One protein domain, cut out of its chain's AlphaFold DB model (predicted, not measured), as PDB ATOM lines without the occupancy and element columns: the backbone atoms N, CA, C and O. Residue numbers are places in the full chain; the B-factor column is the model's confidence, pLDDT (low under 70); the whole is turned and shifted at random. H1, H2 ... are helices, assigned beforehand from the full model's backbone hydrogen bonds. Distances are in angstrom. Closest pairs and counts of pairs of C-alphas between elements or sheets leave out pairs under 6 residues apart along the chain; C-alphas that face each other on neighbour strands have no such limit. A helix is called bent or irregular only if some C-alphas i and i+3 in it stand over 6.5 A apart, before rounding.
ATOM      1  N   SER A  75     174.694 240.599 168.845       65.81
ATOM      2  CA  SER A  75     175.445 241.853 168.963       65.81
ATOM      3  C   SER A  75     175.938 242.103 170.393       65.81
ATOM      4  O   SER A  75     177.088 242.496 170.600       65.81
ATOM      5  N   ASN A  76     175.113 241.804 171.398       72.69
ATOM      6  CA  ASN A  76     175.453 241.967 172.809       72.69
ATOM      7  C   ASN A  76     176.471 240.923 173.277       72.69
ATOM      8  O   ASN A  76     177.377 241.278 174.026       72.69
ATOM      9  N   ALA A  77     176.416 239.687 172.768       77.44
ATOM     10  CA  ALA A  77     177.427 238.665 173.057       77.44
ATOM     11  C   ALA A  77     178.816 239.051 172.508       77.44
ATOM     12  O   ALA A  77     179.820 238.942 173.212       77.44
ATOM     13  N   ILE A  78     178.884 239.578 171.279       78.00
ATOM     14  CA  ILE A  78     180.132 240.078 170.672       78.00
ATOM     15  C   ILE A  78     180.714 241.248 171.479       78.00
ATOM     16  O   ILE A  78     181.912 241.258 171.782       78.00
ATOM     17  N   LYS A  79     179.875 242.234 171.832       79.94
ATOM     18  CA  LYS A  79     180.281 243.389 172.651       79.94
ATOM     19  C   LYS A  79     180.787 242.947 174.019       79.94
ATOM     20  O   LYS A  79     181.829 243.415 174.465       79.94
ATOM     21  N   PHE A  80     180.081 242.015 174.650       81.44
ATOM     22  CA  PHE A  80     180.448 241.480 175.948       81.44
ATOM     23  C   PHE A  80     181.791 240.740 175.913       81.44
ATOM     24  O   PHE A  80     182.658 241.040 176.727       81.44
ATOM     25  N   VAL A  81     182.003 239.824 174.959       83.06
ATOM     26  CA  VAL A  81     183.276 239.082 174.857       83.06
ATOM     27  C   VAL A  81     184.441 240.033 174.595       83.06
ATOM     28  O   VAL A  81     185.511 239.855 175.164       83.06
ATOM     29  N   THR A  82     184.225 241.076 173.792       82.12
ATOM     30  CA  THR A  82     185.244 242.102 173.536       82.12
ATOM     31  C   THR A  82     185.578 242.884 174.814       82.12
ATOM     32  O   THR A  82     186.745 242.962 175.184       82.12
ATOM     33  N   MET A  83     184.564 243.370 175.540       84.56
ATOM     34  CA  MET A  83     184.740 244.055 176.830       84.56
ATOM     35  C   MET A  83     185.468 243.174 177.852       84.56
ATOM     36  O   MET A  83     186.390 243.628 178.523       84.56
ATOM     37  N   LEU A  84     185.089 241.901 177.940       85.88
ATOM     38  CA  LEU A  84     185.704 240.943 178.848       85.88
ATOM     39  C   LEU A  84     187.180 240.706 178.516       85.88
ATOM     40  O   LEU A  84     188.003 240.628 179.426       85.88
ATOM     41  N   CYS A  85     187.523 240.593 177.232       84.81
ATOM     42  CA  CYS A  85     188.912 240.493 176.802       84.81
ATOM     43  C   CYS A  85     189.718 241.730 177.187       84.81
ATOM     44  O   CYS A  85     190.802 241.563 177.746       84.81
ATOM     45  N   ASP A  86     189.187 242.930 176.949       83.75
ATOM     46  CA  ASP A  86     189.854 244.184 177.310       83.75
ATOM     47  C   ASP A  86     190.101 244.260 178.825       83.75
ATOM     48  O   ASP A  86     191.237 244.455 179.259       83.75
ATOM     49  N   GLN A  87     189.069 244.006 179.635       87.31
ATOM     50  CA  GLN A  87     189.146 244.057 181.100       87.31
ATOM     51  C   GLN A  87     190.087 243.000 181.688       87.31
ATOM     52  O   GLN A  87     190.903 243.287 182.568       87.31
ATOM     53  N   MET A  88     190.025 241.765 181.187       88.44
ATOM     54  CA  MET A  88     190.928 240.699 181.619       88.44
ATOM     55  C   MET A  88     192.386 241.034 181.265       88.44
ATOM     56  O   MET A  88     193.299 240.762 182.056       88.44
ATOM     57  N   TRP A  89     192.623 241.650 180.103       85.88
ATOM     58  CA  TRP A  89     193.963 242.081 179.720       85.88
ATOM     59  C   TRP A  89     194.472 243.268 180.508       85.88
ATOM     60  O   TRP A  89     195.642 243.270 180.878       85.88
ATOM     61  N   GLU A  90     193.623 244.234 180.828       85.06
ATOM     62  CA  GLU A  90     193.971 245.318 181.740       85.06
ATOM     63  C   GLU A  90     194.404 244.767 183.107       85.06
ATOM     64  O   GLU A  90     195.497 245.081 183.590       85.06
ATOM     65  N   CYS A  91     193.620 243.840 183.671       88.81
ATOM     66  CA  CYS A  91     193.953 243.155 184.920       88.81
ATOM     67  C   CYS A  91     195.280 242.393 184.821       88.81
ATOM     68  O   CYS A  91     196.126 242.491 185.708       88.81
ATOM     69  N   THR A  92     195.492 241.650 183.735       89.00
ATOM     70  CA  THR A  92     196.722 240.869 183.581       89.00
ATOM     71  C   THR A  92     197.935 241.763 183.361       89.00
ATOM     72  O   THR A  92     198.957 241.527 183.991       89.00
ATOM     73  N   ASN A  93     197.828 242.824 182.552       84.75
ATOM     74  CA  ASN A  93     198.911 243.788 182.354       84.75
ATOM     75  C   ASN A  93     199.311 244.419 183.689       84.75
ATOM     76  O   ASN A  93     200.502 244.567 183.958       84.75
ATOM     77  N   ARG A  94     198.339 244.756 184.548       83.81
ATOM     78  CA  ARG A  94     198.612 245.264 185.898       83.81
ATOM     79  C   ARG A  94     199.382 244.247 186.744       83.81
ATOM     80  O   ARG A  94     200.351 244.625 187.401       83.81
ATOM     81  N   ILE A  95     198.997 242.971 186.694       87.69
ATOM     82  CA  ILE A  95     199.688 241.889 187.414       87.69
ATOM     83  C   ILE A  95     201.116 241.694 186.868       87.69
ATOM     84  O   ILE A  95     202.082 241.635 187.624       87.69
ATOM     85  N   THR A  96     201.297 241.662 185.551       85.00
ATOM     86  CA  THR A  96     202.611 241.426 184.930       85.00
ATOM     87  C   THR A  96     203.542 242.642 184.972       85.00
ATOM     88  O   THR A  96     204.735 242.496 184.704       85.00
ATOM     89  N   SER A  97     203.023 243.833 185.294       82.56
ATOM     90  CA  SER A  97     203.796 245.076 185.427       82.56
ATOM     91  C   SER A  97     203.986 245.473 186.890       82.56
ATOM     92  O   SER A  97     205.022 245.161 187.463       82.56
ATOM     93  N   VAL A  98     202.997 246.129 187.502       78.44
ATOM     94  CA  VAL A  98     203.086 246.732 188.839       78.44
ATOM     95  C   VAL A  98     203.336 245.670 189.902       78.44
ATOM     96  O   VAL A  98     204.295 245.777 190.664       78.44
ATOM     97  N   PHE A  99     202.521 244.616 189.913       82.81
ATOM     98  CA  PHE A  99     202.661 243.541 190.893       82.81
ATOM     99  C   PHE A  99     204.007 242.827 190.713       82.81
ATOM    100  O   PHE A  99     204.796 242.738 191.650       82.81
ATOM    101  N   ALA A 100     204.341 242.427 189.485       81.12
ATOM    102  CA  ALA A 100     205.606 241.761 189.190       81.12
ATOM    103  C   ALA A 100     206.852 242.644 189.398       81.12
ATOM    104  O   ALA A 100     207.948 242.117 189.573       81.12
ATOM    105  N   GLN A 101     206.721 243.972 189.341       80.25
ATOM    106  CA  GLN A 101     207.797 244.905 189.671       80.25
ATOM    107  C   GLN A 101     208.012 244.965 191.180       80.25
ATOM    108  O   GLN A 101     209.157 244.889 191.619       80.25
ATOM    109  N   ARG A 102     206.931 245.043 191.968       81.81
ATOM    110  CA  ARG A 102     207.017 244.981 193.434       81.81
ATOM    111  C   ARG A 102     207.655 243.669 193.890       81.81
ATOM    112  O   ARG A 102     208.459 243.690 194.811       81.81
ATOM    113  N   LEU A 103     207.407 242.572 193.175       81.62
ATOM    114  CA  LEU A 103     208.040 241.287 193.462       81.62
ATOM    115  C   LEU A 103     209.581 241.251 193.253       81.62
ATOM    116  O   LEU A 103     210.255 240.308 193.661       81.62
ATOM    117  N   ARG A 104     210.211 242.235 192.612       75.75
ATOM    118  CA  ARG A 104     211.667 242.144 192.372       75.75
ATOM    119  C   ARG A 104     212.514 242.464 193.597       75.75
ATOM    120  O   ARG A 104     213.643 241.993 193.679       75.75
ATOM    121  N   GLU A 105     211.980 243.245 194.528       74.75
ATOM    122  CA  GLU A 105     212.719 243.760 195.681       74.75
ATOM    123  C   GLU A 105     211.962 243.428 196.973       74.75
ATOM    124  O   GLU A 105     211.287 244.286 197.550       74.75
ATOM    125  N   PRO A 106     212.022 242.162 197.429       74.88
ATOM    126  CA  PRO A 106     211.376 241.777 198.670       74.88
ATOM    127  C   PRO A 106     212.096 242.428 199.869       74.88
ATOM    128  O   PRO A 106     213.325 242.358 199.955       74.88
ATOM    129  N   PRO A 107     211.360 243.043 200.812       79.19
ATOM    130  CA  PRO A 107     211.947 243.642 202.009       79.19
ATOM    131  C   PRO A 107     212.537 242.585 202.950       79.19
ATOM    132  O   PRO A 107     212.024 241.471 203.033       79.19
ATOM    133  N   GLY A 108     213.590 242.958 203.685       76.06
ATOM    134  CA  GLY A 108     214.271 242.080 204.647       76.06
ATOM    135  C   GLY A 108     213.794 242.214 206.097       76.06
ATOM    136  O   GLY A 108     214.217 241.436 206.947       76.06
ATOM    137  N   ASP A 109     212.943 243.196 206.403       80.50
ATOM    138  CA  ASP A 109     212.425 243.464 207.744       80.50
ATOM    139  C   ASP A 109     210.922 243.169 207.862       80.50
ATOM    140  O   ASP A 109     210.122 243.450 206.966       80.50
ATOM    141  N   LEU A 110     210.514 242.656 209.026       81.12
ATOM    142  CA  LEU A 110     209.136 242.230 209.290       81.12
ATOM    143  C   LEU A 110     208.108 243.362 209.102       81.12
ATOM    144  O   LEU A 110     206.982 243.125 208.659       81.12
ATOM    145  N   ALA A 111     208.475 244.599 209.448       81.88
ATOM    146  CA  ALA A 111     207.587 245.751 209.338       81.88
ATOM    147  C   ALA A 111     207.314 246.110 207.871       81.88
ATOM    148  O   ALA A 111     206.146 246.223 207.482       81.88
ATOM    149  N   ALA A 112     208.354 246.217 207.041       83.56
ATOM    150  CA  ALA A 112     208.180 246.477 205.620       83.56
ATOM    151  C   ALA A 112     207.539 245.294 204.886       83.56
ATOM    152  O   ALA A 112     206.727 245.532 203.997       83.56
ATOM    153  N   MET A 113     207.787 244.040 205.286       85.38
ATOM    154  CA  MET A 113     207.079 242.877 204.725       85.38
ATOM    155  C   MET A 113     205.561 242.987 204.911       85.38
ATOM    156  O   MET A 113     204.805 242.769 203.966       85.38
ATOM    157  N   ARG A 114     205.085 243.389 206.100       86.31
ATOM    158  CA  ARG A 114     203.642 243.595 206.347       86.31
ATOM    159  C   ARG A 114     203.048 244.649 205.419       86.31
ATOM    160  O   ARG A 114     201.943 244.462 204.910       86.31
ATOM    161  N   ILE A 115     203.762 245.756 205.224       87.12
ATOM    162  CA  ILE A 115     203.347 246.842 204.325       87.12
ATOM    163  C   ILE A 115     203.353 246.349 202.874       87.12
ATOM    164  O   ILE A 115     202.396 246.575 202.136       87.12
ATOM    165  N   HIS A 116     204.385 245.605 202.487       89.19
ATOM    166  CA  HIS A 116     204.528 245.049 201.153       89.19
ATOM    167  C   HIS A 116     203.385 244.091 200.802       89.19
ATOM    168  O   HIS A 116     202.741 244.262 199.769       89.19
ATOM    169  N   VAL A 117     203.047 243.150 201.693       90.81
ATOM    170  CA  VAL A 117     201.910 242.233 201.497       90.81
ATOM    171  C   VAL A 117     200.594 242.999 201.355       90.81
ATOM    172  O   VAL A 117     199.771 242.640 200.516       90.81
ATOM    173  N   ARG A 118     200.385 244.082 202.117       90.12
ATOM    174  CA  ARG A 118     199.190 244.932 201.954       90.12
ATOM    175  C   ARG A 118     199.123 245.555 200.561       90.12
ATOM    176  O   ARG A 118     198.066 245.490 199.943       90.12
ATOM    177  N   HIS A 119     200.233 246.083 200.047       90.62
ATOM    178  CA  HIS A 119     200.273 246.639 198.693       90.62
ATOM    179  C   HIS A 119     200.047 245.582 197.608       90.62
ATOM    180  O   HIS A 119     199.299 245.833 196.669       90.62
ATOM    181  N   LEU A 120     200.625 244.384 197.746       91.12
ATOM    182  CA  LEU A 120     200.377 243.284 196.808       91.12
ATOM    183  C   LEU A 120     198.898 242.866 196.797       91.12
ATOM    184  O   LEU A 120     198.331 242.614 195.734       91.12
ATOM    185  N   ARG A 121     198.246 242.829 197.966       93.00
ATOM    186  CA  ARG A 121     196.803 242.547 198.076       93.00
ATOM    187  C   ARG A 121     195.960 243.650 197.447       93.00
ATOM    188  O   ARG A 121     194.999 243.360 196.739       93.00
ATOM    189  N   GLU A 122     196.329 244.906 197.670       91.12
ATOM    190  CA  GLU A 122     195.683 246.059 197.044       91.12
ATOM    191  C   GLU A 122     195.811 246.013 195.514       91.12
ATOM    192  O   GLU A 122     194.843 246.293 194.806       91.12
ATOM    193  N   ASP A 123     196.946 245.549 194.987       89.06
ATOM    194  CA  ASP A 123     197.139 245.359 193.550       89.06
ATOM    195  C   ASP A 123     196.247 244.260 192.949       89.06
ATOM    196  O   ASP A 123     195.784 244.410 191.814       89.06
ATOM    197  N   LEU A 124     195.929 243.206 193.710       91.69
ATOM    198  CA  LEU A 124     194.988 242.156 193.291       91.69
ATOM    199  C   LEU A 124     193.513 242.491 193.560       91.69
ATOM    200  O   LEU A 124     192.631 241.806 193.038       91.69
ATOM    201  N   SER A 125     193.215 243.546 194.322       90.56
ATOM    202  CA  SER A 125     191.837 243.895 194.699       90.56
ATOM    203  C   SER A 125     190.942 244.215 193.495       90.56
ATOM    204  O   SER A 125     189.795 243.763 193.443       90.56
ATOM    205  N   ILE A 126     191.468 244.933 192.494       87.56
ATOM    206  CA  ILE A 126     190.724 245.270 191.271       87.56
ATOM    207  C   ILE A 126     190.428 244.005 190.446       87.56
ATOM    208  O   ILE A 126     189.246 243.745 190.203       87.56
ATOM    209  N   PRO A 127     191.425 243.163 190.091       90.81
ATOM    210  CA  PRO A 127     191.164 241.873 189.450       90.81
ATOM    211  C   PRO A 127     190.160 240.997 190.207       90.81
ATOM    212  O   PRO A 127     189.260 240.419 189.598       90.81
ATOM    213  N   MET A 128     190.261 240.920 191.537       92.75
ATOM    214  CA  MET A 128     189.349 240.117 192.356       92.75
ATOM    215  C   MET A 128     187.918 240.663 192.360       92.75
ATOM    216  O   MET A 128     186.966 239.885 192.281       92.75
ATOM    217  N   THR A 129     187.755 241.986 192.390       90.25
ATOM    218  CA  THR A 129     186.440 242.636 192.298       90.25
ATOM    219  C   THR A 129     185.797 242.365 190.944       90.25
ATOM    220  O   THR A 129     184.627 241.986 190.884       90.25
ATOM    221  N   PHE A 130     186.568 242.472 189.861       89.56
ATOM    222  CA  PHE A 130     186.109 242.129 188.519       89.56
ATOM    223  C   PHE A 130     185.654 240.663 188.427       89.56
ATOM    224  O   PHE A 130     184.547 240.378 187.972       89.56
ATOM    225  N   ILE A 131     186.458 239.725 188.937       90.88
ATOM    226  CA  ILE A 131     186.104 238.298 188.976       90.88
ATOM    227  C   ILE A 131     184.809 238.072 189.767       90.88
ATOM    228  O   ILE A 131     183.946 237.310 189.325       90.88
ATOM    229  N   ALA A 132     184.652 238.728 190.918       88.69
ATOM    230  CA  ALA A 132     183.450 238.618 191.740       88.69
ATOM    231  C   ALA A 132     182.207 239.153 191.011       88.69
ATOM    232  O   ALA A 132     181.175 238.480 190.998       88.69
ATOM    233  N   GLN A 133     182.312 240.308 190.346       87.25
ATOM    234  CA  GLN A 133     181.224 240.890 189.553       87.25
ATOM    235  C   GLN A 133     180.791 239.954 188.419       87.25
ATOM    236  O   GLN A 133     179.598 239.678 188.276       87.25
ATOM    237  N   MET A 134     181.756 239.394 187.685       83.56
ATOM    238  CA  MET A 134     181.510 238.459 186.584       83.56
ATOM    239  C   MET A 134     180.875 237.141 187.041       83.56
ATOM    240  O   MET A 134     180.066 236.561 186.321       83.56
ATOM    241  N   ARG A 135     181.224 236.654 188.239       82.44
ATOM    242  CA  ARG A 135     180.610 235.450 188.828       82.44
ATOM    243  C   ARG A 135     179.202 235.710 189.358       82.44
ATOM    244  O   ARG A 135     178.366 234.818 189.277       82.44
ATOM    245  N   ALA A 136     178.953 236.897 189.904       82.12
ATOM    246  CA  ALA A 136     177.655 237.258 190.467       82.12
ATOM    247  C   ALA A 136     176.605 237.572 189.387       82.12
ATOM    248  O   ALA A 136     175.427 237.292 189.591       82.12
ATOM    249  N   HIS A 137     177.025 238.122 188.242       76.88
ATOM    250  CA  HIS A 137     176.125 238.568 187.174       76.88
ATOM    251  C   HIS A 137     176.568 238.017 185.807       76.88
ATOM    252  O   HIS A 137     177.004 238.786 184.945       76.88
ATOM    253  N   PRO A 138     176.494 236.691 185.579       69.69
ATOM    254  CA  PRO A 138     176.831 236.127 184.279       69.69
ATOM    255  C   PRO A 138     175.808 236.584 183.217       69.69
ATOM    256  O   PRO A 138     174.601 236.499 183.462       69.69
ATOM    257  N   PRO A 139     176.240 237.047 182.030       66.81
ATOM    258  CA  PRO A 139     175.317 237.336 180.934       66.81
ATOM    259  C   PRO A 139     174.563 236.079 180.479       66.81
ATOM    260  O   PRO A 139     175.106 234.975 180.506       66.81
ATOM    261  N   GLY A 140     173.332 236.241 179.990       61.47
ATOM    262  CA  GLY A 140     172.597 235.141 179.355       61.47
ATOM    263  C   GLY A 140     173.369 234.602 178.144       61.47
ATOM    264  O   GLY A 140     173.732 235.382 177.269       61.47
ATOM    265  N   ASP A 141     173.625 233.290 178.123       62.47
ATOM    266  CA  ASP A 141     174.470 232.522 177.176       62.47
ATOM    267  C   ASP A 141     176.003 232.608 177.363       62.47
ATOM    268  O   ASP A 141     176.762 232.007 176.607       62.47
ATOM    269  N   TRP A 142     176.490 233.230 178.443       66.12
ATOM    270  CA  TRP A 142     177.911 233.232 178.862       66.12
ATOM    271  C   TRP A 142     178.549 231.839 179.010       66.12
ATOM    272  O   TRP A 142     179.770 231.692 178.949       66.12
ATOM    273  N   HIS A 143     177.723 230.811 179.201       56.66
ATOM    274  CA  HIS A 143     178.139 229.435 179.452       56.66
ATOM    275  C   HIS A 143     178.561 228.651 178.205       56.66
ATOM    276  O   HIS A 143     178.748 227.435 178.317       56.66
ATOM    277  N   ASP A 144     178.755 229.291 177.046       65.00
ATOM    278  CA  ASP A 144     179.476 228.656 175.943       65.00
ATOM    279  C   ASP A 144     180.797 228.092 176.487       65.00
ATOM    280  O   ASP A 144     181.697 228.821 176.920       65.00
ATOM    281  N   ALA A 145     180.871 226.756 176.534       63.81
ATOM    282  CA  ALA A 145     181.762 226.023 177.434       63.81
ATOM    283  C   ALA A 145     183.248 226.381 177.266       63.81
ATOM    284  O   ALA A 145     184.041 226.170 178.180       63.81
ATOM    285  N   GLY A 146     183.636 226.929 176.109       79.31
ATOM    286  CA  GLY A 146     184.995 227.379 175.824       79.31
ATOM    287  C   GLY A 146     185.389 228.669 176.547       79.31
ATOM    288  O   GLY A 146     186.395 228.674 177.258       79.31
ATOM    289  N   ILE A 147     184.631 229.761 176.364       83.38
ATOM    290  CA  ILE A 147     184.991 231.092 176.898       83.38
ATOM    291  C   ILE A 147     184.920 231.076 178.417       83.38
ATOM    292  O   ILE A 147     185.865 231.504 179.081       83.38
ATOM    293  N   PHE A 148     183.835 230.521 178.965       85.62
ATOM    294  CA  PHE A 148     183.669 230.424 180.406       85.62
ATOM    295  C   PHE A 148     184.798 229.616 181.046       85.62
ATOM    296  O   PHE A 148     185.414 230.079 182.001       85.62
ATOM    297  N   LYS A 149     185.144 228.451 180.479       88.25
ATOM    298  CA  LYS A 149     186.247 227.625 180.987       88.25
ATOM    299  C   LYS A 149     187.574 228.384 180.971       88.25
ATOM    300  O   LYS A 149     188.282 228.391 181.977       88.25
ATOM    301  N   ALA A 150     187.899 229.050 179.866       89.50
ATOM    302  CA  ALA A 150     189.134 229.820 179.762       89.50
ATOM    303  C   ALA A 150     189.178 230.979 180.777       89.50
ATOM    304  O   ALA A 150     190.186 231.153 181.461       89.50
ATOM    305  N   PHE A 151     188.065 231.698 180.959       90.62
ATOM    306  CA  PHE A 151     187.952 232.735 181.985       90.62
ATOM    307  C   PHE A 151     188.115 232.153 183.391       90.62
ATOM    308  O   PHE A 151     188.857 232.697 184.205       90.62
ATOM    309  N   THR A 152     187.465 231.022 183.686       91.12
ATOM    310  CA  THR A 152     187.572 230.387 185.003       91.12
ATOM    311  C   THR A 152     189.001 229.956 185.308       91.12
ATOM    312  O   THR A 152     189.456 230.215 186.418       91.12
ATOM    313  N   ASN A 153     189.734 229.416 184.328       92.75
ATOM    314  CA  ASN A 153     191.141 229.044 184.484       92.75
ATOM    315  C   ASN A 153     192.016 230.254 184.829       92.75
ATOM    316  O   ASN A 153     192.824 230.176 185.750       92.75
ATOM    317  N   TRP A 154     191.841 231.375 184.123       93.88
ATOM    318  CA  TRP A 154     192.544 232.620 184.439       93.88
ATOM    319  C   TRP A 154     192.154 233.151 185.828       93.88
ATOM    320  O   TRP A 154     193.019 233.394 186.669       93.88
ATOM    321  N   SER A 155     190.853 233.239 186.117       93.69
ATOM    322  CA  SER A 155     190.345 233.757 187.395       93.69
ATOM    323  C   SER A 155     190.762 232.899 188.593       93.69
ATOM    324  O   SER A 155     190.921 233.416 189.697       93.69
ATOM    325  N   ALA A 156     190.947 231.591 188.392       93.56
ATOM    326  CA  ALA A 156     191.418 230.672 189.417       93.56
ATOM    327  C   ALA A 156     192.875 230.955 189.793       93.56
ATOM    328  O   ALA A 156     193.198 230.917 190.976       93.56
ATOM    329  N   GLN A 157     193.728 231.308 188.824       93.50
ATOM    330  CA  GLN A 157     195.114 231.696 189.109       93.50
ATOM    331  C   GLN A 157     195.178 232.992 189.917       93.50
ATOM    332  O   GLN A 157     195.857 233.051 190.940       93.50
ATOM    333  N   VAL A 158     194.396 234.001 189.523       94.06
ATOM    334  CA  VAL A 158     194.311 235.272 190.260       94.06
ATOM    335  C   VAL A 158     193.784 235.052 191.683       94.06
ATOM    336  O   VAL A 158     194.361 235.564 192.641       94.06
ATOM    337  N   ALA A 159     192.737 234.236 191.849       94.19
ATOM    338  CA  ALA A 159     192.194 233.898 193.165       94.19
ATOM    339  C   ALA A 159     193.194 233.116 194.032       94.19
ATOM    340  O   ALA A 159     193.300 233.376 195.226       94.19
ATOM    341  N   ALA A 160     193.960 232.198 193.440       93.06
ATOM    342  CA  ALA A 160     194.991 231.453 194.151       93.06
ATOM    343  C   ALA A 160     196.140 232.361 194.620       93.06
ATOM    344  O   ALA A 160     196.673 232.150 195.709       93.06
ATOM    345  N   MET A 161     196.517 233.375 193.833       93.00
ATOM    346  CA  MET A 161     197.480 234.401 194.257       93.00
ATOM    347  C   MET A 161     196.930 235.255 195.406       93.00
ATOM    348  O   MET A 161     197.646 235.505 196.372       93.00
ATOM    349  N   ALA A 162     195.662 235.669 195.331       93.38
ATOM    350  CA  ALA A 162     195.017 236.436 196.398       93.38
ATOM    351  C   ALA A 162     194.950 235.642 197.713       93.38
ATOM    352  O   ALA A 162     195.337 236.167 198.754       93.38
ATOM    353  N   GLN A 163     194.560 234.364 197.651       93.62
ATOM    354  CA  GLN A 163     194.530 233.480 198.818       93.62
ATOM    355  C   GLN A 163     195.919 233.316 199.444       93.62
ATOM    356  O   GLN A 163     196.069 233.459 200.651       93.62
ATOM    357  N   GLN A 164     196.951 233.090 198.628       91.81
ATOM    358  CA  GLN A 164     198.324 232.953 199.119       91.81
ATOM    359  C   GLN A 164     198.803 234.224 199.844       91.81
ATOM    360  O   GLN A 164     199.491 234.140 200.860       91.81
ATOM    361  N   LEU A 165     198.414 235.413 199.367       91.81
ATOM    362  CA  LEU A 165     198.707 236.671 200.060       91.81
ATOM    363  C   LEU A 165     197.904 236.851 201.352       91.81
ATOM    364  O   LEU A 165     198.407 237.476 202.287       91.81
ATOM    365  N   ASP A 166     196.674 236.344 201.416       91.31
ATOM    366  CA  ASP A 166     195.868 236.345 202.639       91.31
ATOM    367  C   ASP A 166     196.489 235.435 203.705       91.31
ATOM    368  O   ASP A 166     196.656 235.867 204.849       91.31
ATOM    369  N   ASP A 167     196.916 234.232 203.321       89.75
ATOM    370  CA  ASP A 167     197.597 233.278 204.201       89.75
ATOM    371  C   ASP A 167     198.920 233.873 204.722       89.75
ATOM    372  O   ASP A 167     199.202 233.859 205.924       89.75
ATOM    373  N   LEU A 168     199.695 234.503 203.834       87.94
ATOM    374  CA  LEU A 168     200.939 235.189 204.183       87.94
ATOM    375  C   LEU A 168     200.691 236.386 205.111       87.94
ATOM    376  O   LEU A 168     201.423 236.603 206.077       87.94
ATOM    377  N   HIS A 169     199.631 237.157 204.863       89.00
ATOM    378  CA  HIS A 169     199.246 238.258 205.736       89.00
ATOM    379  C   HIS A 169     198.889 237.771 207.144       89.00
ATOM    380  O   HIS A 169     199.301 238.398 208.124       89.00
ATOM    381  N   GLN A 170     198.152 236.664 207.258       86.25
ATOM    382  CA  GLN A 170     197.793 236.064 208.543       86.25
ATOM    383  C   GLN A 170     199.034 235.567 209.292       86.25
ATOM    384  O   GLN A 170     199.193 235.893 210.471       86.25
ATOM    385  N   ALA A 171     199.947 234.881 208.597       83.12
ATOM    386  CA  ALA A 171     201.191 234.368 209.171       83.12
ATOM    387  C   ALA A 171     202.085 235.476 209.757       83.12
ATOM    388  O   ALA A 171     202.664 235.306 210.825       83.12
ATOM    389  N   ILE A 172     202.166 236.638 209.099       78.00
ATOM    390  CA  ILE A 172     203.016 237.755 209.547       78.00
ATOM    391  C   ILE A 172     202.307 238.631 210.605       78.00
ATOM    392  O   ILE A 172     202.957 239.377 211.353       78.00
ATOM    393  N   THR A 173     200.971 238.589 210.675       73.00
ATOM    394  CA  THR A 173     200.167 239.433 211.580       73.00
ATOM    395  C   THR A 173     199.937 238.794 212.949       73.00
ATOM    396  O   THR A 173     199.874 239.535 213.927       73.00
ATOM    397  N   TYR A 174     199.847 237.464 213.062       56.66
ATOM    398  CA  TYR A 174     199.695 236.790 214.357       56.66
ATOM    399  C   TYR A 174     201.039 236.713 215.103       56.66
ATOM    400  O   TYR A 174     201.928 235.982 214.667       56.66
ATOM    401  N   PRO A 175     201.220 237.396 216.251       57.28
ATOM    402  CA  PRO A 175     202.331 237.090 217.130       57.28
ATOM    403  C   PRO A 175     201.930 235.838 217.911       57.28
ATOM    404  O   PRO A 175     201.183 235.917 218.889       57.28
ATOM    405  N   VAL A 176     202.365 234.663 217.461       49.94
ATOM    406  CA  VAL A 176     202.279 233.462 218.292       49.94
ATOM    407  C   VAL A 176     203.238 233.678 219.466       49.94
ATOM    408  O   VAL A 176     204.433 233.462 219.352       49.94
ATOM    409  N   VAL A 177     202.663 234.158 220.573       49.84
ATOM    410  CA  VAL A 177     203.237 234.288 221.920       49.84
ATOM    411  C   VAL A 177     204.274 235.413 222.098       49.84
ATOM    412  O   VAL A 177     205.273 235.526 221.401       49.84
ATOM    413  N   ARG A 178     204.020 236.268 223.104       47.28
ATOM    414  CA  ARG A 178     204.936 237.292 223.645       47.28
ATOM    415  C   ARG A 178     206.092 236.645 224.427       47.28
ATOM    416  O   ARG A 178     206.285 236.935 225.605       47.28
ATOM    417  N   GLU A 179     206.823 235.741 223.801       53.47
ATOM    418  CA  GLU A 179     208.151 235.341 224.266       53.47
ATOM    419  C   GLU A 179     209.168 236.378 223.766       53.47
ATOM    420  O   GLU A 179     208.868 237.094 222.801       53.47
ATOM    421  N   PRO A 180     210.322 236.575 224.438       54.66
ATOM    422  CA  PRO A 180     211.347 237.482 223.931       54.66
ATOM    423  C   PRO A 180     211.623 237.082 222.485       54.66
ATOM    424  O   PRO A 180     211.952 235.930 222.230       54.66
ATOM    425  N   VAL A 181     211.370 238.005 221.555       57.31
ATOM    426  CA  VAL A 181     211.365 237.706 220.126       57.31
ATOM    427  C   VAL A 181     212.741 237.174 219.751       57.31
ATOM    428  O   VAL A 181     213.712 237.927 219.653       57.31
ATOM    429  N   ASP A 182     212.839 235.854 219.616       67.31
ATOM    430  CA  ASP A 182     214.069 235.209 219.207       67.31
ATOM    431  C   ASP A 182     214.370 235.691 217.791       67.31
ATOM    432  O   ASP A 182     213.581 235.477 216.869       67.31
ATOM    433  N   LYS A 183     215.528 236.331 217.599       75.00
ATOM    434  CA  LYS A 183     216.002 236.791 216.278       75.00
ATOM    435  C   LYS A 183     215.960 235.678 215.224       75.00
ATOM    436  O   LYS A 183     215.847 235.948 214.033       75.00
ATOM    437  N   HIS A 184     216.045 234.424 215.668       76.94
ATOM    438  CA  HIS A 184     215.880 233.245 214.829       76.94
ATOM    439  C   HIS A 184     214.447 233.096 214.281       76.94
ATOM    440  O   HIS A 184     214.287 232.823 213.096       76.94
ATOM    441  N   ASN A 185     213.413 233.340 215.091       77.38
ATOM    442  CA  ASN A 185     212.013 233.260 214.664       77.38
ATOM    443  C   ASN A 185     211.672 234.355 213.644       77.38
ATOM    444  O   ASN A 185     211.007 234.080 212.647       77.38
ATOM    445  N   GLU A 186     212.176 235.578 213.837       77.31
ATOM    446  CA  GLU A 186     212.046 236.647 212.835       77.31
ATOM    447  C   GLU A 186     212.741 236.272 211.524       77.31
ATOM    448  O   GLU A 186     212.149 236.404 210.454       77.31
ATOM    449  N   ALA A 187     213.964 235.739 211.596       78.38
ATOM    450  CA  ALA A 187     214.693 235.296 210.412       78.38
ATOM    451  C   ALA A 187     213.983 234.142 209.681       78.38
ATOM    452  O   ALA A 187     213.986 234.100 208.451       78.38
ATOM    453  N   MET A 188     213.332 233.232 210.413       80.56
ATOM    454  CA  MET A 188     212.515 232.161 209.836       80.56
ATOM    455  C   MET A 188     211.274 232.702 209.118       80.56
ATOM    456  O   MET A 188     210.964 232.240 208.021       80.56
ATOM    457  N   LEU A 189     210.594 233.707 209.680       82.19
ATOM    458  CA  LEU A 189     209.451 234.362 209.030       82.19
ATOM    459  C   LEU A 189     209.867 235.107 207.755       82.19
ATOM    460  O   LEU A 189     209.180 235.021 206.737       82.19
ATOM    461  N   VAL A 190     211.009 235.800 207.792       83.25
ATOM    462  CA  VAL A 190     211.612 236.448 206.617       83.25
ATOM    463  C   VAL A 190     211.918 235.404 205.541       83.25
ATOM    464  O   VAL A 190     211.499 235.552 204.395       83.25
ATOM    465  N   TYR A 191     212.563 234.293 205.905       82.50
ATOM    466  CA  TYR A 191     212.859 233.201 204.976       82.50
ATOM    467  C   TYR A 191     211.598 232.575 204.353       82.50
ATOM    468  O   TYR A 191     211.533 232.390 203.133       82.50
ATOM    469  N   GLN A 192     210.575 232.286 205.167       83.44
ATOM    470  CA  GLN A 192     209.300 231.749 204.689       83.44
ATOM    471  C   GLN A 192     208.644 232.709 203.694       83.44
ATOM    472  O   GLN A 192     208.227 232.294 202.614       83.44
ATOM    473  N   TYR A 193     208.614 234.001 204.016       84.94
ATOM    474  CA  TYR A 193     208.103 235.023 203.115       84.94
ATOM    475  C   TYR A 193     208.849 235.050 201.785       84.94
ATOM    476  O   TYR A 193     208.196 235.017 200.750       84.94
ATOM    477  N   HIS A 194     210.186 235.056 201.777       83.44
ATOM    478  CA  HIS A 194     210.947 235.048 200.523       83.44
ATOM    479  C   HIS A 194     210.661 233.804 199.670       83.44
ATOM    480  O   HIS A 194     210.627 233.890 198.442       83.44
ATOM    481  N   THR A 195     210.409 232.664 200.315       83.88
ATOM    482  CA  THR A 195     210.017 231.425 199.638       83.88
ATOM    483  C   THR A 195     208.645 231.566 198.972       83.88
ATOM    484  O   THR A 195     208.525 231.351 197.766       83.88
ATOM    485  N   GLU A 196     207.625 232.002 199.718       84.00
ATOM    486  CA  GLU A 196     206.271 232.254 199.193       84.00
ATOM    487  C   GLU A 196     206.272 233.304 198.078       84.00
ATOM    488  O   GLU A 196     205.630 233.166 197.037       84.00
ATOM    489  N   HIS A 197     207.079 234.337 198.268       81.94
ATOM    490  CA  HIS A 197     207.284 235.418 197.331       81.94
ATOM    491  C   HIS A 197     207.876 234.926 195.995       81.94
ATOM    492  O   HIS A 197     207.459 235.376 194.925       81.94
ATOM    493  N   ALA A 198     208.808 233.968 196.017       81.56
ATOM    494  CA  ALA A 198     209.340 233.354 194.800       81.56
ATOM    495  C   ALA A 198     208.297 232.491 194.066       81.56
ATOM    496  O   ALA A 198     208.283 232.446 192.833       81.56
ATOM    497  N   PHE A 199     207.396 231.831 194.798       83.88
ATOM    498  CA  PHE A 199     206.265 231.123 194.192       83.88
ATOM    499  C   PHE A 199     205.254 232.081 193.551       83.88
ATOM    500  O   PHE A 199     204.742 231.779 192.473       83.88
ATOM    501  N   LEU A 200     204.996 233.240 194.165       86.62
ATOM    502  CA  LEU A 200     204.121 234.268 193.594       86.62
ATOM    503  C   LEU A 200     204.652 234.813 192.264       86.62
ATOM    504  O   LEU A 200     203.861 234.982 191.339       86.62
ATOM    505  N   ASP A 201     205.965 235.032 192.130       83.56
ATOM    506  CA  ASP A 201     206.556 235.497 190.862       83.56
ATOM    507  C   ASP A 201     206.350 234.478 189.735       83.56
ATOM    508  O   ASP A 201     205.930 234.845 188.641       83.56
ATOM    509  N   ARG A 202     206.498 233.177 190.022       82.88
ATOM    510  CA  ARG A 202     206.196 232.113 189.045       82.88
ATOM    511  C   ARG A 202     204.719 232.070 188.641       82.88
ATOM    512  O   ARG A 202     204.405 231.700 187.516       82.88
ATOM    513  N   ARG A 203     203.799 232.455 189.530       86.75
ATOM    514  CA  ARG A 203     202.361 232.501 189.210       86.75
ATOM    515  C   ARG A 203     201.979 233.681 188.318       86.75
ATOM    516  O   ARG A 203     200.989 233.581 187.600       86.75
ATOM    517  N   VAL A 204     202.747 234.775 188.316       87.00
ATOM    518  CA  VAL A 204     202.534 235.901 187.379       87.00
ATOM    519  C   VAL A 204     202.609 235.415 185.931       87.00
ATOM    520  O   VAL A 204     201.776 235.764 185.093       87.00
ATOM    521  N   ASP A 205     203.595 234.569 185.674       84.00
ATOM    522  CA  ASP A 205     203.864 233.914 184.405       84.00
ATOM    523  C   ASP A 205     202.697 232.988 183.987       84.00
ATOM    524  O   ASP A 205     202.195 233.070 182.860       84.00
ATOM    525  N   ASP A 206     202.160 232.203 184.928       87.31
ATOM    526  CA  ASP A 206     200.965 231.378 184.703       87.31
ATOM    527  C   ASP A 206     199.715 232.218 184.387       87.31
ATOM    528  O   ASP A 206     198.938 231.861 183.495       87.31
ATOM    529  N   VAL A 207     199.507 233.350 185.074       89.25
ATOM    530  CA  VAL A 207     198.385 234.270 184.800       89.25
ATOM    531  C   VAL A 207     198.460 234.801 183.369       89.25
ATOM    532  O   VAL A 207     197.447 234.792 182.661       89.25
ATOM    533  N   ALA A 208     199.649 235.213 182.922       85.56
ATOM    534  CA  ALA A 208     199.867 235.656 181.547       85.56
ATOM    535  C   ALA A 208     199.552 234.534 180.546       85.56
ATOM    536  O   ALA A 208     198.792 234.751 179.599       85.56
ATOM    537  N   GLY A 209     200.051 233.317 180.791       85.94
ATOM    538  CA  GLY A 209     199.757 232.139 179.972       85.94
ATOM    539  C   GLY A 209     198.255 231.858 179.835       85.94
ATOM    540  O   GLY A 209     197.747 231.703 178.721       85.94
ATOM    541  N   ARG A 210     197.504 231.874 180.946       90.06
ATOM    542  CA  ARG A 210     196.041 231.653 180.934       90.06
ATOM    543  C   ARG A 210     195.270 232.746 180.209       90.06
ATOM    544  O   ARG A 210     194.265 232.463 179.559       90.06
ATOM    545  N   ALA A 211     195.732 233.984 180.285       88.38
ATOM    546  CA  ALA A 211     195.107 235.074 179.559       88.38
ATOM    547  C   ALA A 211     195.345 234.977 178.035       88.38
ATOM    548  O   ALA A 211     194.439 235.275 177.250       88.38
ATOM    549  N   TYR A 212     196.497 234.456 177.595       86.06
ATOM    550  CA  TYR A 212     196.711 234.112 176.182       86.06
ATOM    551  C   TYR A 212     195.790 232.977 175.711       86.06
ATOM    552  O   TYR A 212     195.197 233.090 174.634       86.06
ATOM    553  N   GLU A 213     195.613 231.920 176.517       86.75
ATOM    554  CA  GLU A 213     194.636 230.853 176.237       86.75
ATOM    555  C   GLU A 213     193.224 231.432 176.062       86.75
ATOM    556  O   GLU A 213     192.513 231.080 175.119       86.75
ATOM    557  N   PHE A 214     192.836 232.373 176.927       88.62
ATOM    558  CA  PHE A 214     191.554 233.056 176.827       88.62
ATOM    559  C   PHE A 214     191.413 233.882 175.543       88.62
ATOM    560  O   PHE A 214     190.412 233.714 174.844       88.62
ATOM    561  N   CYS A 215     192.397 234.710 175.167       85.12
ATOM    562  CA  CYS A 215     192.312 235.474 173.909       85.12
ATOM    563  C   CYS A 215     192.236 234.536 172.697       85.12
ATOM    564  O   CYS A 215     191.506 234.825 171.755       85.12
ATOM    565  N   ALA A 216     192.907 233.378 172.716       83.69
ATOM    566  CA  ALA A 216     192.795 232.399 171.634       83.69
ATOM    567  C   ALA A 216     191.369 231.836 171.492       83.69
ATOM    568  O   ALA A 216     190.876 231.654 170.375       83.69
ATOM    569  N   VAL A 217     190.684 231.576 172.609       86.81
ATOM    570  CA  VAL A 217     189.287 231.115 172.609       86.81
ATOM    571  C   VAL A 217     188.336 232.235 172.186       86.81
ATOM    572  O   VAL A 217     187.486 232.024 171.318       86.81
ATOM    573  N   ALA A 218     188.504 233.437 172.735       85.12
ATOM    574  CA  ALA A 218     187.693 234.596 172.388       85.12
ATOM    575  C   ALA A 218     187.857 234.996 170.914       85.12
ATOM    576  O   ALA A 218     186.875 235.308 170.242       85.12
ATOM    577  N   ALA A 219     189.068 234.896 170.362       82.12
ATOM    578  CA  ALA A 219     189.324 235.156 168.953       82.12
ATOM    579  C   ALA A 219     188.540 234.211 168.032       82.12
ATOM    580  O   ALA A 219     187.935 234.650 167.050       82.12
ATOM    581  N   LYS A 220     188.512 232.913 168.359       82.88
ATOM    582  CA  LYS A 220     187.715 231.924 167.619       82.88
ATOM    583  C   LYS A 220     186.228 232.267 167.674       82.88
ATOM    584  O   LYS A 220     185.588 232.336 166.632       82.88
ATOM    585  N   PHE A 221     185.710 232.585 168.857       83.06
ATOM    586  CA  PHE A 221     184.311 232.984 169.012       83.06
ATOM    587  C   PHE A 221     183.959 234.230 168.189       83.06
ATOM    588  O   PHE A 221     182.998 234.220 167.425       83.06
ATOM    589  N   LEU A 222     184.762 235.294 168.286       80.25
ATOM    590  CA  LEU A 222     184.503 236.546 167.573       80.25
ATOM    591  C   LEU A 222     184.600 236.385 166.054       80.25
ATOM    592  O   LEU A 222     183.810 236.983 165.325       80.25
ATOM    593  N   THR A 223     185.542 235.581 165.558       81.31
ATOM    594  CA  THR A 223     185.652 235.310 164.115       81.31
ATOM    595  C   THR A 223     184.474 234.494 163.596       81.31
ATOM    596  O   THR A 223     183.953 234.812 162.528       81.31
ATOM    597  N   GLU A 224     184.007 233.488 164.336       80.44
ATOM    598  CA  GLU A 224     182.808 232.731 163.969       80.44
ATOM    599  C   GLU A 224     181.539 233.584 164.026       80.44
ATOM    600  O   GLU A 224     180.705 233.502 163.122       80.44
ATOM    601  N   ALA A 225     181.405 234.429 165.048       76.56
ATOM    602  CA  ALA A 225     180.274 235.335 165.193       76.56
ATOM    603  C   ALA A 225     180.228 236.367 164.050       76.56
ATOM    604  O   ALA A 225     179.171 236.570 163.457       76.56
ATOM    605  N   ARG A 226     181.380 236.943 163.666       75.94
ATOM    606  CA  ARG A 226     181.493 237.866 162.519       75.94
ATOM    607  C   ARG A 226     181.204 237.181 161.180       75.94
ATOM    608  O   ARG A 226     180.416 237.700 160.404       75.94
ATOM    609  N   LYS A 227     181.750 235.983 160.929       76.00
ATOM    610  CA  LYS A 227     181.472 235.205 159.698       76.00
ATOM    611  C   LYS A 227     179.991 234.861 159.522       76.00
ATOM    612  O   LYS A 227     179.528 234.709 158.399       76.00
ATOM    613  N   LYS A 228     179.261 234.672 160.624       67.69
ATOM    614  CA  LYS A 228     177.818 234.392 160.601       67.69
ATOM    615  C   LYS A 228     176.978 235.665 160.460       67.69
ATOM    616  O   LYS A 228     175.871 235.577 159.936       67.69
ATOM    617  N   ALA A 229     177.489 236.810 160.916       64.94
ATOM    618  CA  ALA A 229     176.853 238.117 160.757       64.94
ATOM    619  C   ALA A 229     177.012 238.673 159.327       64.94
ATOM    620  O   ALA A 229     176.051 239.199 158.775       64.94
ATOM    621  N   ASP A 230     178.174 238.467 158.699       57.59
ATOM    622  CA  ASP A 230     178.467 238.937 157.343       57.59
ATOM    623  C   ASP A 230     178.373 237.794 156.314       57.59
ATOM    624  O   ASP A 230     179.306 237.010 156.132       57.59
ATOM    625  N   LYS A 231     177.271 237.721 155.553       50.88
ATOM    626  CA  LYS A 231     177.155 236.886 154.331       50.88
ATOM    627  C   LYS A 231     177.918 237.479 153.123       50.88
ATOM    628  O   LYS A 231     177.454 237.406 151.990       50.88
ATOM    629  N   GLY A 232     179.082 238.077 153.340       40.91
ATOM    630  CA  GLY A 232     179.866 238.738 152.295       40.91
ATOM    631  C   GLY A 232     181.122 239.325 152.909       40.91
ATOM    632  O   GLY A 232     181.048 240.281 153.669       40.91
ATOM    633  N   GLY A 233     182.252 238.665 152.676       46.56
ATOM    634  CA  GLY A 233     183.438 238.815 153.506       46.56
ATOM    635  C   GLY A 233     184.157 240.155 153.419       46.56
ATOM    636  O   GLY A 233     184.025 240.895 152.454       46.56
ATOM    637  N   VAL A 234     185.048 240.358 154.388       39.78
ATOM    638  CA  VAL A 234     186.333 241.038 154.203       39.78
ATOM    639  C   VAL A 234     187.361 240.287 155.051       39.78
ATOM    640  O   VAL A 234     187.179 240.094 156.254       39.78
ATOM    641  N   ALA A 235     188.440 239.830 154.415       50.34
ATOM    642  CA  ALA A 235     189.626 239.360 155.113       50.34
ATOM    643  C   ALA A 235     190.338 240.583 155.708       50.34
ATOM    644  O   ALA A 235     190.902 241.394 154.979       50.34
ATOM    645  N   SER A 236     190.262 240.742 157.030       45.31
ATOM    646  CA  SER A 236     191.002 241.783 157.741       45.31
ATOM    647  C   SER A 236     192.485 241.424 157.797       45.31
ATOM    648  O   SER A 236     192.856 240.308 158.155       45.31
ATOM    649  N   THR A 237     193.291 242.412 157.431       42.62
ATOM    650  CA  THR A 237     194.752 242.477 157.349       42.62
ATOM    651  C   THR A 237     195.501 242.003 158.597       42.62
ATOM    652  O   THR A 237     194.991 242.124 159.702       42.62
ATOM    653  N   THR A 238     196.726 241.524 158.348       46.44
ATOM    654  CA  THR A 238     197.989 241.315 159.111       46.44
ATOM    655  C   THR A 238     198.192 241.740 160.586       46.44
ATOM    656  O   THR A 238     199.270 241.498 161.119       46.44
ATOM    657  N   HIS A 239     197.196 242.279 161.280       46.97
ATOM    658  CA  HIS A 239     197.184 242.661 162.696       46.97
ATOM    659  C   HIS A 239     195.794 242.236 163.216       46.97
ATOM    660  O   HIS A 239     194.782 242.712 162.715       46.97
ATOM    661  N   ASP A 240     195.583 241.230 164.062       55.78
ATOM    662  CA  ASP A 240     195.807 241.221 165.506       55.78
ATOM    663  C   ASP A 240     194.664 240.371 166.130       55.78
ATOM    664  O   ASP A 240     193.585 240.296 165.536       55.78
ATOM    665  N   CYS A 241     194.826 239.755 167.313       58.62
ATOM    666  CA  CYS A 241     193.751 239.014 168.019       58.62
ATOM    667  C   CYS A 241     192.437 239.846 167.981       58.62
ATOM    668  O   CYS A 241     192.430 240.961 168.510       58.62
ATOM    669  N   PRO A 242     191.319 239.367 167.385       58.78
ATOM    670  CA  PRO A 242     190.110 240.174 167.162       58.78
ATOM    671  C   PRO A 242     189.422 240.649 168.445       58.78
ATOM    672  O   PRO A 242     188.503 241.468 168.366       58.78
ATOM    673  N   CYS A 243     189.875 240.161 169.598       65.94
ATOM    674  CA  CYS A 243     189.468 240.616 170.915       65.94
ATOM    675  C   CYS A 243     190.462 241.531 171.643       65.94
ATOM    676  O   CYS A 243     190.057 242.100 172.642       65.94
ATOM    677  N   CYS A 244     191.718 241.694 171.210       65.94
ATOM    678  CA  CYS A 244     192.637 242.616 171.898       65.94
ATOM    679  C   CYS A 244     193.558 243.442 170.998       65.94
ATOM    680  O   CYS A 244     194.422 244.143 171.520       65.94
ATOM    681  N   LYS A 245     193.410 243.360 169.669       67.44
ATOM    682  CA  LYS A 245     194.174 244.176 168.712       67.44
ATOM    683  C   LYS A 245     195.702 244.138 168.976       67.44
ATOM    684  O   LYS A 245     196.361 245.166 168.963       67.44
ATOM    685  N   ARG A 246     196.240 242.952 169.312       66.50
ATOM    686  CA  ARG A 246     197.686 242.669 169.430       66.50
ATOM    687  C   ARG A 246     198.155 241.643 168.408       66.50
ATOM    688  O   ARG A 246     197.391 240.723 168.091       66.50
ATOM    689  N   THR A 247     199.411 241.751 167.967       62.88
ATOM    690  CA  THR A 247     199.934 240.881 166.902       62.88
ATOM    691  C   THR A 247     200.119 239.457 167.407       62.88
ATOM    692  O   THR A 247     200.219 239.208 168.612       62.88
ATOM    693  N   LEU A 248     200.184 238.495 166.486       58.12
ATOM    694  CA  LEU A 248     200.430 237.090 166.821       58.12
ATOM    695  C   LEU A 248     201.785 236.891 167.532       58.12
ATOM    696  O   LEU A 248     201.891 236.013 168.388       58.12
ATOM    697  N   GLU A 249     202.796 237.729 167.257       58.50
ATOM    698  CA  GLU A 249     204.064 237.701 168.000       58.50
ATOM    699  C   GLU A 249     203.932 238.263 169.421       58.50
ATOM    700  O   GLU A 249     204.496 237.691 170.349       58.50
ATOM    701  N   GLN A 250     203.144 239.326 169.625       62.19
ATOM    702  CA  GLN A 250     202.821 239.856 170.965       62.19
ATOM    703  C   GLN A 250     201.919 238.907 171.775       62.19
ATOM    704  O   GLN A 250     201.767 239.037 172.992       62.19
ATOM    705  N   HIS A 251     201.323 237.943 171.076       57.41
ATOM    706  CA  HIS A 251     200.570 236.817 171.605       57.41
ATOM    707  C   HIS A 251     201.413 235.622 172.028       57.41
ATOM    708  O   HIS A 251     200.901 234.690 172.655       57.41
ATOM    709  N   ARG A 252     202.699 235.628 171.683       54.31
ATOM    710  CA  ARG A 252     203.631 234.615 172.138       54.31
ATOM    711  C   ARG A 252     204.051 234.983 173.552       54.31
ATOM    712  O   ARG A 252     204.724 235.985 173.768       54.31
TER     713      ARG A 252
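AT A GLANCE: This is residues 75 to 252 of the 323 residues of an uncharacterized protein of Proteobacteria bacterium ST_bin14 (UniProt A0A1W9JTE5). Four helices form a long up-and-down bundle, each running against the one before: H4, the longest, lies beside H3, and H1 and arm H2a of the bent H2 cover them. Beyond H4, residues 230 to 252 fold back as a tail. The 178 printed residues, all helix by class, make a loose rod of 78 by 33 by 19 A, with a radius of gyration of the C-alphas of 20.5 A.

HOW THE PARTS SIT: Start at H4, residues 183 to 229; H3, residues 145 to 173, touches it in a helical hairpin at a shallow tilt of 15 degrees, closest at C-alphas Ala 150 and Phe 214, 5.0 A. H1, residues 75 to 102, touches H4, closest at C-alphas Thr 96 and Val 204, 6.0 A. H2, residues 110 to 136, was assigned as one helix by its hydrogen bonds but is bent: C-alphas 123 and 126 are 6.8 A apart, and arms H2a, residues 110 to 123, and H2b, residues 126 to 136, stand at a steep tilt of 47 degrees. H2a touches residues 162 to 173 of H3 alone, closest at C-alphas Val 117 and His 169, 6.4 A. H2b touches H3, closest at C-alphas Ile 131 and Ser 155, 6.4 A. Every O i to N i+4 pair is within hydrogen-bond range in H2a, H2b and H3, against 22 of 24 in H1 and 42 of 43 in H4.

IN THESE COORDINATES: Find C-alpha 75 at (175.445, 241.853, 168.963), where H1 begins its 40.1 A. H3 spans 41.0 A; H4 runs 67.9 A to C-alpha 229 at (176.853, 238.117, 160.757).

THE WHOLE: The printed part has no cut, and its links are short. Look for pLDDT under 70 at residues 75, 138 to 145, 174 to 182 and 228 to 252.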